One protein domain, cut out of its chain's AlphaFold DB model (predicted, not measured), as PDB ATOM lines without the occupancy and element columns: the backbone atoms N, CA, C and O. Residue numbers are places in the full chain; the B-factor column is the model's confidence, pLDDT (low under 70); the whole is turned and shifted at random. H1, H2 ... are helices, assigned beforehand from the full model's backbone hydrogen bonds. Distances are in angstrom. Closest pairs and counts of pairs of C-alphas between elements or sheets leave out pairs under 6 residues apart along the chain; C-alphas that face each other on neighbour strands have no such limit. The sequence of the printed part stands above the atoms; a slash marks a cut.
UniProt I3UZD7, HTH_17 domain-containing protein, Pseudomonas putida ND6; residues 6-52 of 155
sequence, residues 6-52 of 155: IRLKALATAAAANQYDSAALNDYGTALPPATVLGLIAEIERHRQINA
ATOM      1  N   ILE A   6      -1.948  46.897 -22.960       85.88
ATOM      2  CA  ILE A   6      -3.154  46.137 -23.330       85.88
ATOM      3  C   ILE A   6      -2.941  44.639 -23.087       85.88
ATOM      4  O   ILE A   6      -3.781  43.979 -22.474       85.88
ATOM      5  N   ARG A   7      -1.794  44.110 -23.526       87.31
ATOM      6  CA  ARG A   7      -1.435  42.702 -23.344       87.31
ATOM      7  C   ARG A   7      -1.234  42.379 -21.864       87.31
ATOM      8  O   ARG A   7      -1.734  41.364 -21.393       87.31
ATOM      9  N   LEU A   8      -0.573  43.273 -21.125       87.25
ATOM     10  CA  LEU A   8      -0.375  43.135 -19.684       87.25
ATOM     11  C   LEU A   8      -1.709  43.129 -18.919       87.25
ATOM     12  O   LEU A   8      -1.895  42.295 -18.037       87.25
ATOM     13  N   LYS A   9      -2.656  44.006 -19.283       88.69
ATOM     14  CA  LYS A   9      -4.005  44.046 -18.697       88.69
ATOM     15  C   LYS A   9      -4.742  42.725 -18.914       88.69
ATOM     16  O   LYS A   9      -5.272  42.172 -17.959       88.69
ATOM     17  N   ALA A  10      -4.725  42.199 -20.140       86.50
ATOM     18  CA  ALA A  10      -5.392  40.940 -20.476       86.50
ATOM     19  C   ALA A  10      -4.831  39.749 -19.680       86.50
ATOM     20  O   ALA A  10      -5.599  38.967 -19.122       86.50
ATOM     21  N   LEU A  11      -3.502  39.652 -19.567       85.12
ATOM     22  CA  LEU A  11      -2.840  38.605 -18.785       85.12
ATOM     23  C   LEU A  11      -3.144  38.730 -17.286       85.12
ATOM     24  O   LEU A  11      -3.458  37.735 -16.638       85.12
ATOM     25  N   ALA A  12      -3.123  39.950 -16.744       84.50
ATOM     26  CA  ALA A  12      -3.476  40.199 -15.349       84.50
ATOM     27  C   ALA A  12      -4.939  39.824 -15.052       84.50
ATOM     28  O   ALA A  12      -5.232  39.220 -14.026       84.50
ATOM     29  N   THR A  13      -5.872  40.143 -15.953       86.44
ATOM     30  CA  THR A  13      -7.283  39.762 -15.803       86.44
ATOM     31  C   THR A  13      -7.471  38.248 -15.854       86.44
ATOM     32  O   THR A  13      -8.188  37.706 -15.015       86.44
ATOM     33  N   ALA A  14      -6.805  37.558 -16.784       84.69
ATOM     34  CA  ALA A  14      -6.869  36.102 -16.884       84.69
ATOM     35  C   ALA A  14      -6.323  35.416 -15.617       84.69
ATOM     36  O   ALA A  14      -6.987  34.551 -15.049       84.69
ATOM     37  N   ALA A  15      -5.168  35.869 -15.120       83.94
ATOM     38  CA  ALA A  15      -4.564  35.343 -13.898       83.94
ATOM     39  C   ALA A  15      -5.381  35.675 -12.632       83.94
ATOM     40  O   ALA A  15      -5.416  34.882 -11.694       83.94
ATOM     41  N   ALA A  16      -6.067  36.825 -12.594       82.56
ATOM     42  CA  ALA A  16      -6.962  37.189 -11.492       82.56
ATOM     43  C   ALA A  16      -8.252  36.351 -11.466       82.56
ATOM     44  O   ALA A  16      -8.791  36.103 -10.390       82.56
ATOM     45  N   ALA A  17      -8.751  35.923 -12.630       82.44
ATOM     46  CA  ALA A  17      -9.979  35.138 -12.732       82.44
ATOM     47  C   ALA A  17      -9.808  33.700 -12.215       82.44
ATOM     48  O   ALA A  17     -10.739  33.154 -11.628       82.44
ATOM     49  N   ASN A  18      -8.625  33.099 -12.398       77.12
ATOM     50  CA  ASN A  18      -8.339  31.726 -11.984       77.12
ATOM     51  C   ASN A  18      -6.982  31.629 -11.274       77.12
ATOM     52  O   ASN A  18      -5.963  31.326 -11.885       77.12
ATOM     53  N   GLN A  19      -6.977  31.798  -9.951       66.31
ATOM     54  CA  GLN A  19      -5.762  31.736  -9.121       66.31
ATOM     55  C   GLN A  19      -5.022  30.378  -9.136       66.31
ATOM     56  O   GLN A  19      -3.898  30.290  -8.651       66.31
ATOM     57  N   TYR A  20      -5.654  29.322  -9.659       68.88
ATOM     58  CA  TYR A  20      -5.077  27.978  -9.797       68.88
ATOM     59  C   TYR A  20      -4.650  27.647 -11.235       68.88
ATOM     60  O   TYR A  20      -4.125  26.561 -11.478       68.88
ATOM     61  N   ASP A  21      -4.857  28.565 -12.182       74.06
ATOM     62  CA  ASP A  21      -4.387  28.415 -13.556       74.06
ATOM     63  C   ASP A  21      -2.905  28.801 -13.627       74.06
ATOM     64  O   ASP A  21      -2.519  29.967 -13.766       74.06
ATOM     65  N   SER A  22      -2.051  27.792 -13.468       60.84
ATOM     66  CA  SER A  22      -0.601  27.963 -13.478       60.84
ATOM     67  C   SER A  22      -0.077  28.454 -14.829       60.84
ATOM     68  O   SER A  22       0.940  29.145 -14.851       60.84
ATOM     69  N   ALA A  23      -0.768  28.176 -15.941       69.94
ATOM     70  CA  ALA A  23      -0.394  28.698 -17.253       69.94
ATOM     71  C   ALA A  23      -0.602  30.218 -17.313       69.94
ATOM     72  O   ALA A  23       0.317  30.945 -17.685       69.94
ATOM     73  N   ALA A  24      -1.753  30.705 -16.836       66.50
ATOM     74  CA  ALA A  24      -2.037  32.138 -16.755       66.50
ATOM     75  C   ALA A  24      -1.068  32.885 -15.819       66.50
ATOM     76  O   ALA A  24      -0.654  34.008 -16.117       66.50
ATOM     77  N   LEU A  25      -0.666  32.263 -14.704       64.69
ATOM     78  CA  LEU A  25       0.294  32.846 -13.762       64.69
ATOM     79  C   LEU A  25       1.718  32.918 -14.343       64.69
ATOM     80  O   LEU A  25       2.416  33.913 -14.139       64.69
ATOM     81  N   ASN A  26       2.130  31.893 -15.096       70.31
ATOM     82  CA  ASN A  26       3.431  31.841 -15.765       70.31
ATOM     83  C   ASN A  26       3.515  32.825 -16.944       70.31
ATOM     84  O   ASN A  26       4.512  33.535 -17.070       70.31
ATOM     85  N   ASP A  27       2.463  32.915 -17.765       71.38
ATOM     86  CA  ASP A  27       2.402  33.822 -18.921       71.38
ATOM     87  C   ASP A  27       2.338  35.298 -18.518       71.38
ATOM     88  O   ASP A  27       2.829  36.173 -19.234       71.38
ATOM     89  N   TYR A  28       1.746  35.592 -17.362       73.19
ATOM     90  CA  TYR A  28       1.698  36.942 -16.821       73.19
ATOM     91  C   TYR A  28       3.094  37.473 -16.454       73.19
ATOM     92  O   TYR A  28       3.366  38.656 -16.661       73.19
ATOM     93  N   GLY A  29       4.001  36.612 -15.975       70.38
ATOM     94  CA  GLY A  29       5.440  36.892 -15.941       70.38
ATOM     95  C   GLY A  29       5.884  38.096 -15.095       70.38
ATOM     96  O   GLY A  29       7.010  38.565 -15.262       70.38
ATOM     97  N   THR A  30       5.037  38.620 -14.197       72.94
ATOM     98  CA  THR A  30       5.395  39.739 -13.309       72.94
ATOM     99  C   THR A  30       5.488  39.308 -11.847       72.94
ATOM    100  O   THR A  30       4.750  38.440 -11.387       72.94
ATOM    101  N   ALA A  31       6.376  39.960 -11.092       77.50
ATOM    102  CA  ALA A  31       6.576  39.705  -9.664       77.50
ATOM    103  C   ALA A  31       5.457  40.267  -8.760       77.50
ATOM    104  O   ALA A  31       5.518  40.112  -7.542       77.50
ATOM    105  N   LEU A  32       4.461  40.957  -9.329       78.25
ATOM    106  CA  LEU A  32       3.375  41.603  -8.592       78.25
ATOM    107  C   LEU A  32       2.073  40.832  -8.797       78.25
ATOM    108  O   LEU A  32       1.778  40.476  -9.934       78.25
ATOM    109  N   PRO A  33       1.241  40.624  -7.763       82.62
ATOM    110  CA  PRO A  33       0.005  39.875  -7.928       82.62
ATOM    111  C   PRO A  33      -0.920  40.555  -8.958       82.62
ATOM    112  O   PRO A  33      -0.951  41.790  -9.033       82.62
ATOM    113  N   PRO A  34      -1.703  39.783  -9.737       83.06
ATOM    114  CA  PRO A  34      -2.520  40.312 -10.833       83.06
ATOM    115  C   PRO A  34      -3.459  41.455 -10.422       83.06
ATOM    116  O   PRO A  34      -3.610  42.439 -11.146       83.06
ATOM    117  N   ALA A  35      -4.021  41.381  -9.212       82.75
ATOM    118  CA  ALA A  35      -4.869  42.425  -8.641       82.75
ATOM    119  C   ALA A  35      -4.144  43.778  -8.493       82.75
ATOM    120  O   ALA A  35      -4.722  44.829  -8.775       82.75
ATOM    121  N   THR A  36      -2.867  43.766  -8.100       86.56
ATOM    122  CA  THR A  36      -2.062  44.986  -7.957       86.56
ATOM    123  C   THR A  36      -1.797  45.634  -9.310       86.56
ATOM    124  O   THR A  36      -1.917  46.850  -9.437       86.56
ATOM    125  N   VAL A  37      -1.492  44.845 -10.345       88.19
ATOM    126  CA  VAL A  37      -1.261  45.390 -11.692       88.19
ATOM    127  C   VAL A  37      -2.539  45.945 -12.306       88.19
ATOM    128  O   VAL A  37      -2.493  47.023 -12.894       88.19
ATOM    129  N   LEU A  38      -3.688  45.297 -12.109       85.88
ATOM    130  CA  LEU A  38      -4.975  45.855 -12.537       85.88
ATOM    131  C   LEU A  38      -5.276  47.198 -11.856       85.88
ATOM    132  O   LEU A  38      -5.709  48.130 -12.532       85.88
ATOM    133  N   GLY A  39      -4.984  47.328 -10.557       87.06
ATOM    134  CA  GLY A  39      -5.123  48.593  -9.830       87.06
ATOM    135  C   GLY A  39      -4.222  49.703 -10.384       87.06
ATOM    136  O   GLY A  39      -4.683  50.821 -10.606       87.06
ATOM    137  N   LEU A  40      -2.959  49.388 -10.685       88.12
ATOM    138  CA  LEU A  40      -2.024  50.342 -11.293       88.12
ATOM    139  C   LEU A  40      -2.475  50.776 -12.695       88.12
ATOM    140  O   LEU A  40      -2.404  51.957 -13.022       88.12
ATOM    141  N   ILE A  41      -2.968  49.841 -13.513       87.25
ATOM    142  CA  ILE A  41      -3.484  50.147 -14.853       87.25
ATOM    143  C   ILE A  41      -4.720  51.050 -14.762       87.25
ATOM    144  O   ILE A  41      -4.790  52.046 -15.480       87.25
ATOM    145  N   ALA A  42      -5.654  50.759 -13.852       87.31
ATOM    146  CA  ALA A  42      -6.835  51.592 -13.625       87.31
ATOM    147  C   ALA A  42      -6.460  53.013 -13.168       87.31
ATOM    148  O   ALA A  42      -7.029  53.993 -13.643       87.31
ATOM    149  N   GLU A  43      -5.454  53.142 -12.301       87.00
ATOM    150  CA  GLU A  43      -4.962  54.438 -11.832       87.00
ATOM    151  C   GLU A  43      -4.286  55.251 -12.953       87.00
ATOM    152  O   GLU A  43      -4.445  56.472 -13.029       87.00
ATOM    153  N   ILE A  44      -3.570  54.589 -13.869       83.25
ATOM    154  CA  ILE A  44      -3.001  55.224 -15.069       83.25
ATOM    155  C   ILE A  44      -4.118  55.692 -16.015       83.25
ATOM    156  O   ILE A  44      -4.067  56.815 -16.523       83.25
ATOM    157  N   GLU A  45      -5.140  54.862 -16.242       83.38
ATOM    158  CA  GLU A  45      -6.296  55.197 -17.087       83.38
ATOM    159  C   GLU A  45      -7.086  56.389 -16.515       83.38
ATOM    160  O   GLU A  45      -7.382  57.337 -17.247       83.38
ATOM    161  N   ARG A  46      -7.323  56.413 -15.197       81.69
ATOM    162  CA  ARG A  46      -8.004  57.510 -14.486       81.69
ATOM    163  C   ARG A  46      -7.282  58.848 -14.653       81.69
ATOM    164  O   ARG A  46      -7.906  59.867 -14.949       81.69
ATOM    165  N   HIS A  47      -5.959  58.863 -14.505       70.44
ATOM    166  CA  HIS A  47      -5.161  60.075 -14.704       70.44
ATOM    167  C   HIS A  47      -5.134  60.548 -16.160       70.44
ATOM    168  O   HIS A  47      -4.989  61.743 -16.426       70.44
ATOM    169  N   ARG A  48      -5.283  59.631 -17.121       71.62
ATOM    170  CA  ARG A  48      -5.335  59.978 -18.542       71.62
ATOM    171  C   ARG A  48      -6.625  60.722 -18.903       71.62
ATOM    172  O   ARG A  48      -6.581  61.607 -19.751       71.62
ATOM    173  N   GLN A  49      -7.733  60.423 -18.227       56.44
ATOM    174  CA  GLN A  49      -9.041  61.038 -18.475       56.44
ATOM    175  C   GLN A  49      -9.103  62.505 -18.015       56.44
ATOM    176  O   GLN A  49      -9.624  63.346 -18.739       56.44
ATOM    177  N   ILE A  50      -8.420  62.849 -16.916       52.69
ATOM    178  CA  ILE A  50      -8.276  64.236 -16.425       52.69
ATOM    179  C   ILE A  50      -7.585  65.152 -17.457       52.69
ATOM    180  O   ILE A  50      -7.805  66.357 -17.469       52.69
ATOM    181  N   ASN A  51      -6.774  64.588 -18.358       52.31
ATOM    182  CA  ASN A  51      -6.085  65.339 -19.413       52.31
ATOM    183  C   ASN A  51      -6.852  65.371 -20.752       52.31
ATOM    184  O   ASN A  51      -6.391  66.015 -21.693       52.31
ATOM    185  N   ALA A  52      -7.986  64.665 -20.856       43.69
ATOM    186  CA  ALA A  52      -8.872  64.662 -22.024       43.69
ATOM    187  C   ALA A  52     -10.165  65.462 -21.787       43.69
ATOM    188  O   ALA A  52     -10.802  65.893 -22.748       43.69
TER     189      ALA A  52
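Overview. This is residues 6 to 52 of the 155 residues of the protein "HTH_17 domain-containing protein" of Pseudomonas putida ND6 (UniProt I3UZD7). One long helix, H3, runs out from a small compact head; its first part packs on H1, which folds back with H2 as a short helical hairpin, while residues 43 to 52 stick out as an arm. The printed part has 47 residues with three named helices, H1, H2 and H3 in chain order, no named strand, and is all helix. It is only just loose, close to compact, with a radius of gyration of the C-alphas of 11.8 A, and spans 38 by 17 by 16 A.

Along the chain. Find C-alpha 34 at (-2.520, 40.312, -10.833); from there H3, residues 34 to 50, runs 25.2 A to C-alpha 50 at (-8.276, 64.236, -16.425). Look back to C-alpha 6 at (-3.154, 46.137, -23.330), where H1, residues 6 to 17, begins its 16.7 A. H2 holds residues 22 to 28 and measures 9.9 A.

Arrangement. H3 touches H1 with residues 34 to 41 alone, at a steep tilt of 44 degrees, opposite ways; their closest C-alphas, of Ala 12 and Pro 34, are 4.6 A apart. H1 and H2 form a helical hairpin and touch at a shallow tilt of 26 degrees; their closest C-alphas, of Ala 15 and Ala 24, are 5.0 A apart. H2 and H3 are only just apart, 8.1 A at the closest C-alphas. In H1 and H2 every O i to N i+4 pair is within hydrogen-bond range, in H3 12 of 13.

Size, cuts and confidence. The two C-alphas farthest apart, of Tyr 20 and Ala 52, are 38.9 A apart. The printed part has no cut, and both links are tight. Look for pLDDT under 70 at residues 19 to 20, 22 to 25 and 49 to 52.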